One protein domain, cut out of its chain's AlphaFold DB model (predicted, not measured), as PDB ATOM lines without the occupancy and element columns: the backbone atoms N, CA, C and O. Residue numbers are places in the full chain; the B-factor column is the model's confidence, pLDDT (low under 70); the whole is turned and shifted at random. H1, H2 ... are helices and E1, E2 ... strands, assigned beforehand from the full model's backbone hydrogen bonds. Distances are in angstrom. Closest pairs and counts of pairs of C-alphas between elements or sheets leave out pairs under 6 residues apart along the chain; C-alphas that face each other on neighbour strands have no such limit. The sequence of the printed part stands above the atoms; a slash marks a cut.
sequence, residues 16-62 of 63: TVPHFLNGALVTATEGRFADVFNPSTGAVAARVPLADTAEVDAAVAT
ATOM      1  N   THR A  16     -36.981   6.221  28.305       88.38
ATOM      2  CA  THR A  16     -37.897   7.331  28.603       88.38
ATOM      3  C   THR A  16     -39.168   7.222  27.761       88.38
ATOM      4  O   THR A  16     -39.104   6.938  26.565       88.38
ATOM      5  N   VAL A  17     -40.329   7.436  28.377       90.81
ATOM      6  CA  VAL A  17     -41.629   7.540  27.699       90.81
ATOM      7  C   VAL A  17     -41.926   9.022  27.453       90.81
ATOM      8  O   VAL A  17     -42.226   9.714  28.418       90.81
ATOM      9  N   PRO A  18     -41.834   9.537  26.215       90.75
ATOM     10  CA  PRO A  18     -42.107  10.946  25.921       90.75
ATOM     11  C   PRO A  18     -43.593  11.302  26.081       90.75
ATOM     12  O   PRO A  18     -44.469  10.446  25.933       90.75
ATOM     13  N   HIS A  19     -43.880  12.582  26.305       90.56
ATOM     14  CA  HIS A  19     -45.211  13.149  26.098       90.56
ATOM     15  C   HIS A  19     -45.508  13.271  24.599       90.56
ATOM     16  O   HIS A  19     -44.599  13.348  23.773       90.56
ATOM     17  N   PHE A  20     -46.788  13.283  24.234       90.00
ATOM     18  CA  PHE A  20     -47.219  13.483  22.855       90.00
ATOM     19  C   PHE A  20     -48.094  14.728  22.778       90.00
ATOM     20  O   PHE A  20     -49.215  14.724  23.284       90.00
ATOM     21  N   LEU A  21     -47.562  15.790  22.178       88.56
ATOM     22  CA  LEU A  21     -48.179  17.113  22.114       88.56
ATOM     23  C   LEU A  21     -48.194  17.581  20.658       88.56
ATOM     24  O   LEU A  21     -47.166  17.527  19.986       88.56
ATOM     25  N   ASN A  22     -49.354  18.023  20.164       86.50
ATOM     26  CA  ASN A  22     -49.518  18.580  18.814       86.50
ATOM     27  C   ASN A  22     -48.892  17.725  17.681       86.50
ATOM     28  O   ASN A  22     -48.203  18.228  16.796       86.50
ATOM     29  N   GLY A  23     -49.066  16.401  17.734       89.06
ATOM     30  CA  GLY A  23     -48.519  15.495  16.717       89.06
ATOM     31  C   GLY A  23     -47.024  15.172  16.857       89.06
ATOM     32  O   GLY A  23     -46.495  14.426  16.032       89.06
ATOM     33  N   ALA A  24     -46.344  15.685  17.884       88.94
ATOM     34  CA  ALA A  24     -44.918  15.480  18.121       88.94
ATOM     35  C   ALA A  24     -44.643  14.800  19.471       88.94
ATOM     36  O   ALA A  24     -45.371  14.975  20.447       88.94
ATOM     37  N   LEU A  25     -43.551  14.030  19.528       89.38
ATOM     38  CA  LEU A  25     -43.028  13.481  20.778       89.38
ATOM     39  C   LEU A  25     -42.173  14.545  21.468       89.38
ATOM     40  O   LEU A  25     -41.157  14.980  20.924       89.38
ATOM     41  N   VAL A  26     -42.577  14.941  22.669       86.12
ATOM     42  CA  VAL A  26     -41.913  15.954  23.493       86.12
ATOM     43  C   VAL A  26     -41.368  15.274  24.741       86.12
ATOM     44  O   VAL A  26     -42.082  14.559  25.440       86.12
ATOM     45  N   THR A  27     -40.077  15.448  25.009       80.06
ATOM     46  CA  THR A  27     -39.446  14.976  26.248       80.06
ATOM     47  C   THR A  27     -38.808  16.160  26.940       80.06
ATOM     48  O   THR A  27     -37.981  16.842  26.335       80.06
ATOM     49  N   ALA A  28     -39.149  16.369  28.207       71.50
ATOM     50  CA  ALA A  28     -38.459  17.337  29.035       71.50
ATOM     51  C   ALA A  28     -36.976  16.939  29.159       71.50
ATOM     52  O   ALA A  28     -36.651  15.808  29.527       71.50
ATOM     53  N   THR A  29     -36.065  17.846  28.798       65.50
ATOM     54  CA  THR A  29     -34.612  17.619  28.936       65.50
ATOM     55  C   THR A  29     -34.189  17.671  30.404       65.50
ATOM     56  O   THR A  29     -33.217  17.035  30.803       65.50
ATOM     57  N   GLU A  30     -34.964  18.396  31.208       68.06
ATOM     58  CA  GLU A  30     -34.783  18.602  32.637       68.06
ATOM     59  C   GLU A  30     -36.144  18.526  33.328       68.06
ATOM     60  O   GLU A  30     -37.174  18.751  32.701       68.06
ATOM     61  N   GLY A  31     -36.163  18.206  34.618       77.88
ATOM     62  CA  GLY A  31     -37.401  18.147  35.389       77.88
ATOM     63  C   GLY A  31     -37.573  16.840  36.146       77.88
ATOM     64  O   GLY A  31     -36.626  16.090  36.392       77.88
ATOM     65  N   ARG A  32     -38.804  16.600  36.594       88.56
ATOM     66  CA  ARG A  32     -39.130  15.452  37.440       88.56
ATOM     67  C   ARG A  32     -39.436  14.246  36.566       88.56
ATOM     68  O   ARG A  32     -40.153  14.363  35.580       88.56
ATOM     69  N   PHE A  33     -38.957  13.083  36.984       90.38
ATOM     70  CA  PHE A  33     -39.269  11.808  36.352       90.38
ATOM     71  C   PHE A  33     -39.870  10.859  37.382       90.38
ATOM     72  O   PHE A  33     -39.464  10.866  38.545       90.38
ATOM     73  N   ALA A  34     -40.818  10.037  36.944       91.19
ATOM     74  CA  ALA A  34     -41.333   8.918  37.717       91.19
ATOM     75  C   ALA A  34     -40.900   7.595  37.080       91.19
ATOM     76  O   ALA A  34     -40.873   7.462  35.853       91.19
ATOM     77  N   ASP A  35     -40.572   6.616  37.918       93.56
ATOM     78  CA  ASP A  35     -40.255   5.266  37.468       93.56
ATOM     79  C   ASP A  35     -41.544   4.506  37.110       93.56
ATOM     80  O   ASP A  35     -42.548   4.542  37.825       93.56
ATOM     81  N   VAL A  36     -41.504   3.791  35.989       90.50
ATOM     82  CA  VAL A  36     -42.546   2.865  35.544       90.50
ATOM     83  C   VAL A  36     -42.100   1.463  35.916       90.50
ATOM     84  O   VAL A  36     -41.087   0.975  35.413       90.50
ATOM     85  N   PHE A  37     -42.865   0.801  36.774       91.62
ATOM     86  CA  PHE A  37     -42.533  -0.529  37.274       91.62
ATOM     87  C   PHE A  37     -43.175  -1.636  36.440       91.62
ATOM     88  O   PHE A  37     -44.303  -1.513  35.960       91.62
ATOM     89  N   ASN A  38     -42.466  -2.752  36.307       87.50
ATOM     90  CA  ASN A  38     -43.039  -4.001  35.833       87.50
ATOM     91  C   ASN A  38     -43.884  -4.626  36.964       87.50
ATOM     92  O   ASN A  38     -43.331  -4.935  38.022       87.50
ATOM     93  N   PRO A  39     -45.194  -4.860  36.766       89.31
ATOM     94  CA  PRO A  39     -46.077  -5.352  37.824       89.31
ATOM     95  C   PRO A  39     -45.765  -6.788  38.275       89.31
ATOM     96  O   PRO A  39     -46.140  -7.171  39.378       89.31
ATOM     97  N   SER A  40     -45.087  -7.589  37.449       91.50
ATOM     98  CA  SER A  40     -44.752  -8.983  37.763       91.50
ATOM     99  C   SER A  40     -43.436  -9.136  38.530       91.50
ATOM    100  O   SER A  40     -43.230 -10.163  39.167       91.50
ATOM    101  N   THR A  41     -42.539  -8.148  38.457       90.56
ATOM    102  CA  THR A  41     -41.188  -8.236  39.045       90.56
ATOM    103  C   THR A  41     -40.854  -7.096  40.001       90.56
ATOM    104  O   THR A  41     -39.881  -7.196  40.742       90.56
ATOM    105  N   GLY A  42     -41.617  -5.999  39.979       89.38
ATOM    106  CA  GLY A  42     -41.322  -4.786  40.744       89.38
ATOM    107  C   GLY A  42     -40.092  -4.015  40.250       89.38
ATOM    108  O   GLY A  42     -39.731  -3.009  40.848       89.38
ATOM    109  N   ALA A  43     -39.443  -4.458  39.170       89.38
ATOM    110  CA  ALA A  43     -38.284  -3.779  38.601       89.38
ATOM    111  C   ALA A  43     -38.705  -2.554  37.774       89.38
ATOM    112  O   ALA A  43     -39.775  -2.546  37.159       89.38
ATOM    113  N   VAL A  44     -37.845  -1.535  37.716       89.69
ATOM    114  CA  VAL A  44     -38.052  -0.366  36.848       89.69
ATOM    115  C   VAL A  44     -37.890  -0.788  35.390       89.69
ATOM    116  O   VAL A  44     -36.855  -1.318  34.994       89.69
ATOM    117  N   ALA A  45     -38.921  -0.546  34.588       88.12
ATOM    118  CA  ALA A  45     -38.958  -0.855  33.163       88.12
ATOM    119  C   ALA A  45     -38.766   0.390  32.280       88.12
ATOM    120  O   ALA A  45     -38.345   0.269  31.129       88.12
ATOM    121  N   ALA A  46     -39.123   1.575  32.782       90.94
ATOM    122  CA  ALA A  46     -39.000   2.848  32.071       90.94
ATOM    123  C   ALA A  46     -39.063   4.037  33.043       90.94
ATOM    124  O   ALA A  46     -39.365   3.861  34.220       90.94
ATOM    125  N   ARG A  47     -38.847   5.249  32.529       91.00
ATOM    126  CA  ARG A  47     -39.130   6.519  33.208       91.00
ATOM    127  C   ARG A  47     -40.074   7.369  32.380       91.00
ATOM    128  O   ARG A  47     -39.987   7.380  31.154       91.00
ATOM    129  N   VAL A  48     -40.961   8.095  33.042       91.19
ATOM    130  CA  VAL A  48     -41.864   9.061  32.409       91.19
ATOM    131  C   VAL A  48     -41.551  10.457  32.956       91.19
ATOM    132  O   VAL A  48     -41.427  10.594  34.178       91.19
ATOM    133  N   PRO A  49     -41.362  11.481  32.101       91.75
ATOM    134  CA  PRO A  49     -41.290  12.856  32.562       91.75
ATOM    135  C   PRO A  49     -42.638  13.233  33.183       91.75
ATOM    136  O   PRO A  49     -43.699  12.803  32.728       91.75
ATOM    137  N   LEU A  50     -42.596  13.984  34.276       90.25
ATOM    138  CA  LEU A  50     -43.781  14.546  34.903       90.25
ATOM    139  C   LEU A  50     -43.947  15.971  34.403       90.25
ATOM    140  O   LEU A  50     -43.151  16.833  34.781       90.25
ATOM    141  N   ALA A  51     -45.000  16.184  33.616       86.75
ATOM    142  CA  ALA A  51     -45.305  17.477  33.027       86.75
ATOM    143  C   ALA A  51     -45.317  18.607  34.066       86.75
ATOM    144  O   ALA A  51     -45.812  18.446  35.195       86.75
ATOM    145  N   ASP A  52     -44.774  19.754  33.676       86.88
ATOM    146  CA  ASP A  52     -44.944  21.000  34.413       86.88
ATOM    147  C   ASP A  52     -46.151  21.805  33.900       86.88
ATOM    148  O   ASP A  52     -46.853  21.417  32.964       86.88
ATOM    149  N   THR A  53     -46.443  22.925  34.562       89.06
ATOM    150  CA  THR A  53     -47.565  23.789  34.177       89.06
ATOM    151  C   THR A  53     -47.386  24.364  32.768       89.06
ATOM    152  O   THR A  53     -48.368  24.468  32.043       89.06
ATOM    153  N   ALA A  54     -46.157  24.678  32.351       86.06
ATOM    154  CA  ALA A  54     -45.895  25.277  31.046       86.06
ATOM    155  C   ALA A  54     -46.127  24.278  29.898       86.06
ATOM    156  O   ALA A  54     -46.679  24.649  28.862       86.06
ATOM    157  N   GLU A  55     -45.760  23.008  30.081       84.12
ATOM    158  CA  GLU A  55     -46.054  21.938  29.120       84.12
ATOM    159  C   GLU A  55     -47.559  21.681  29.001       84.12
ATOM    160  O   GLU A  55     -48.064  21.470  27.895       84.12
ATOM    161  N   VAL A  56     -48.295  21.742  30.117       87.88
ATOM    162  CA  VAL A  56     -49.761  21.636  30.102       87.88
ATOM    163  C   VAL A  56     -50.387  22.828  29.375       87.88
ATOM    164  O   VAL A  56     -51.259  22.625  28.530       87.88
ATOM    165  N   ASP A  57     -49.923  24.050  29.631       88.12
ATOM    166  CA  ASP A  57     -50.414  25.250  28.945       88.12
ATOM    167  C   ASP A  57     -50.151  25.181  27.431       88.12
ATOM    168  O   ASP A  57     -51.037  25.485  26.627       88.12
ATOM    169  N   ALA A  58     -48.966  24.715  27.024       85.06
ATOM    170  CA  ALA A  58     -48.631  24.489  25.618       85.06
ATOM    171  C   ALA A  58     -49.525  23.414  24.977       85.06
ATOM    172  O   ALA A  58     -49.972  23.581  23.840       85.06
ATOM    173  N   ALA A  59     -49.833  22.337  25.706       86.19
ATOM    174  CA  ALA A  59     -50.772  21.318  25.251       86.19
ATOM    175  C   ALA A  59     -52.163  21.920  24.999       86.19
ATOM    176  O   ALA A  59     -52.727  21.727  23.924       86.19
ATOM    177  N   VAL A  60     -52.682  22.701  25.951       89.94
ATOM    178  CA  VAL A  60     -54.004  23.341  25.861       89.94
ATOM    179  C   VAL A  60     -54.069  24.361  24.725       89.94
ATOM    180  O   VAL A  60     -55.060  24.400  24.005       89.94
ATOM    181  N   ALA A  61     -53.018  25.156  24.516       88.94
ATOM    182  CA  ALA A  61     -52.972  26.145  23.437       88.94
ATOM    183  C   ALA A  61     -53.005  25.526  22.025       88.94
ATOM    184  O   ALA A  61     -53.272  26.234  21.055       88.94
ATOM    185  N   THR A  62     -52.707  24.228  21.907       79.19
ATOM    186  CA  THR A  62     -52.655  23.490  20.632       79.19
ATOM    187  C   THR A  62     -53.778  22.461  20.459       79.19
ATOM    188  O   THR A  62     -53.784  21.758  19.448       79.19
TER     189      THR A  62
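What this domain is: This is residues 16 to 62 of the 63 residues of the protein "Methylmalonate-semialdehyde dehydrogenase (CoA acylating)" of Streptomyces sp. SID10244 (UniProt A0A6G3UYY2). A long two-stranded hairpin, E3 and E4, reaches out to one end of an elongated, loosely built shape; a much smaller hairpin, E1 and E2, and one short helix, H1, lie toward the other end. The two hairpins make two separate small sheets with few contacts between them, and H1 comes near the small hairpin mainly at E1. The printed part has 47 residues with four named strands and then one named helix, in the order E1, E2, E3, E4, H1. Each sheet is antiparallel, of order E1 - E2 and E3 - E4, and the class is mixed, helices and strands. The whole is loose, with a radius of gyration of the C-alphas of 12.5 A, and the C-alphas span 40 by 20 by 15 A.

How they stand to each other: E3, residues 33 to 37, and E4, residues 44 to 49, form an antiparallel hairpin, their directions at 150 degrees. N 34 and O 48 are within hydrogen-bond range at 2.9 A, as are N 36 and O 46 at 2.8 A. E1, residues 19 to 21, and E2, residues 24 to 26, form the other antiparallel hairpin, at 136 degrees, with N 19 and O 26 at 2.8 A and N 21 and O 24 at 2.9 A. The closest C-alphas of E1 and E4 are those of His 19 and Pro 49, 7.6 A apart. E1 and E3 are apart, and so are E2 and E4. H1, residues 53 to 61, comes closest to E1 at the C-alphas of Leu 21 and Ala 59, 5.9 A apart, while H1 is apart from E2 and from E3. In H1 every O i to N i+4 pair is within hydrogen-bond range.

Where its parts are: E4, residues 44 to 49, is the longest strand by residues and measures 14.3 A from first to last C-alpha. E3, residues 33 to 37, measures 12.8 A and begins at C-alpha 33, (-39.269, 11.808, 36.352). The three-residue strands are E1, residues 19 to 21, beginning at C-alpha 19, (-45.211, 13.149, 26.098), and E2, residues 24 to 26. H1, residues 53 to 61, measures 12.3 A and ends at C-alpha 61, (-52.972, 26.145, 23.437).

The domain as a whole: The two C-alphas farthest apart are those of Thr 41 and Ala 61, at 39.6 A. The printed part has no cut. The links E1 to E2 and E4 to H1 are tight, those from E2 to E3 and E3 to E4 are short, and no link is long. The mean pLDDT of the printed part is 87.2, and residues 29 to 30 are under 70.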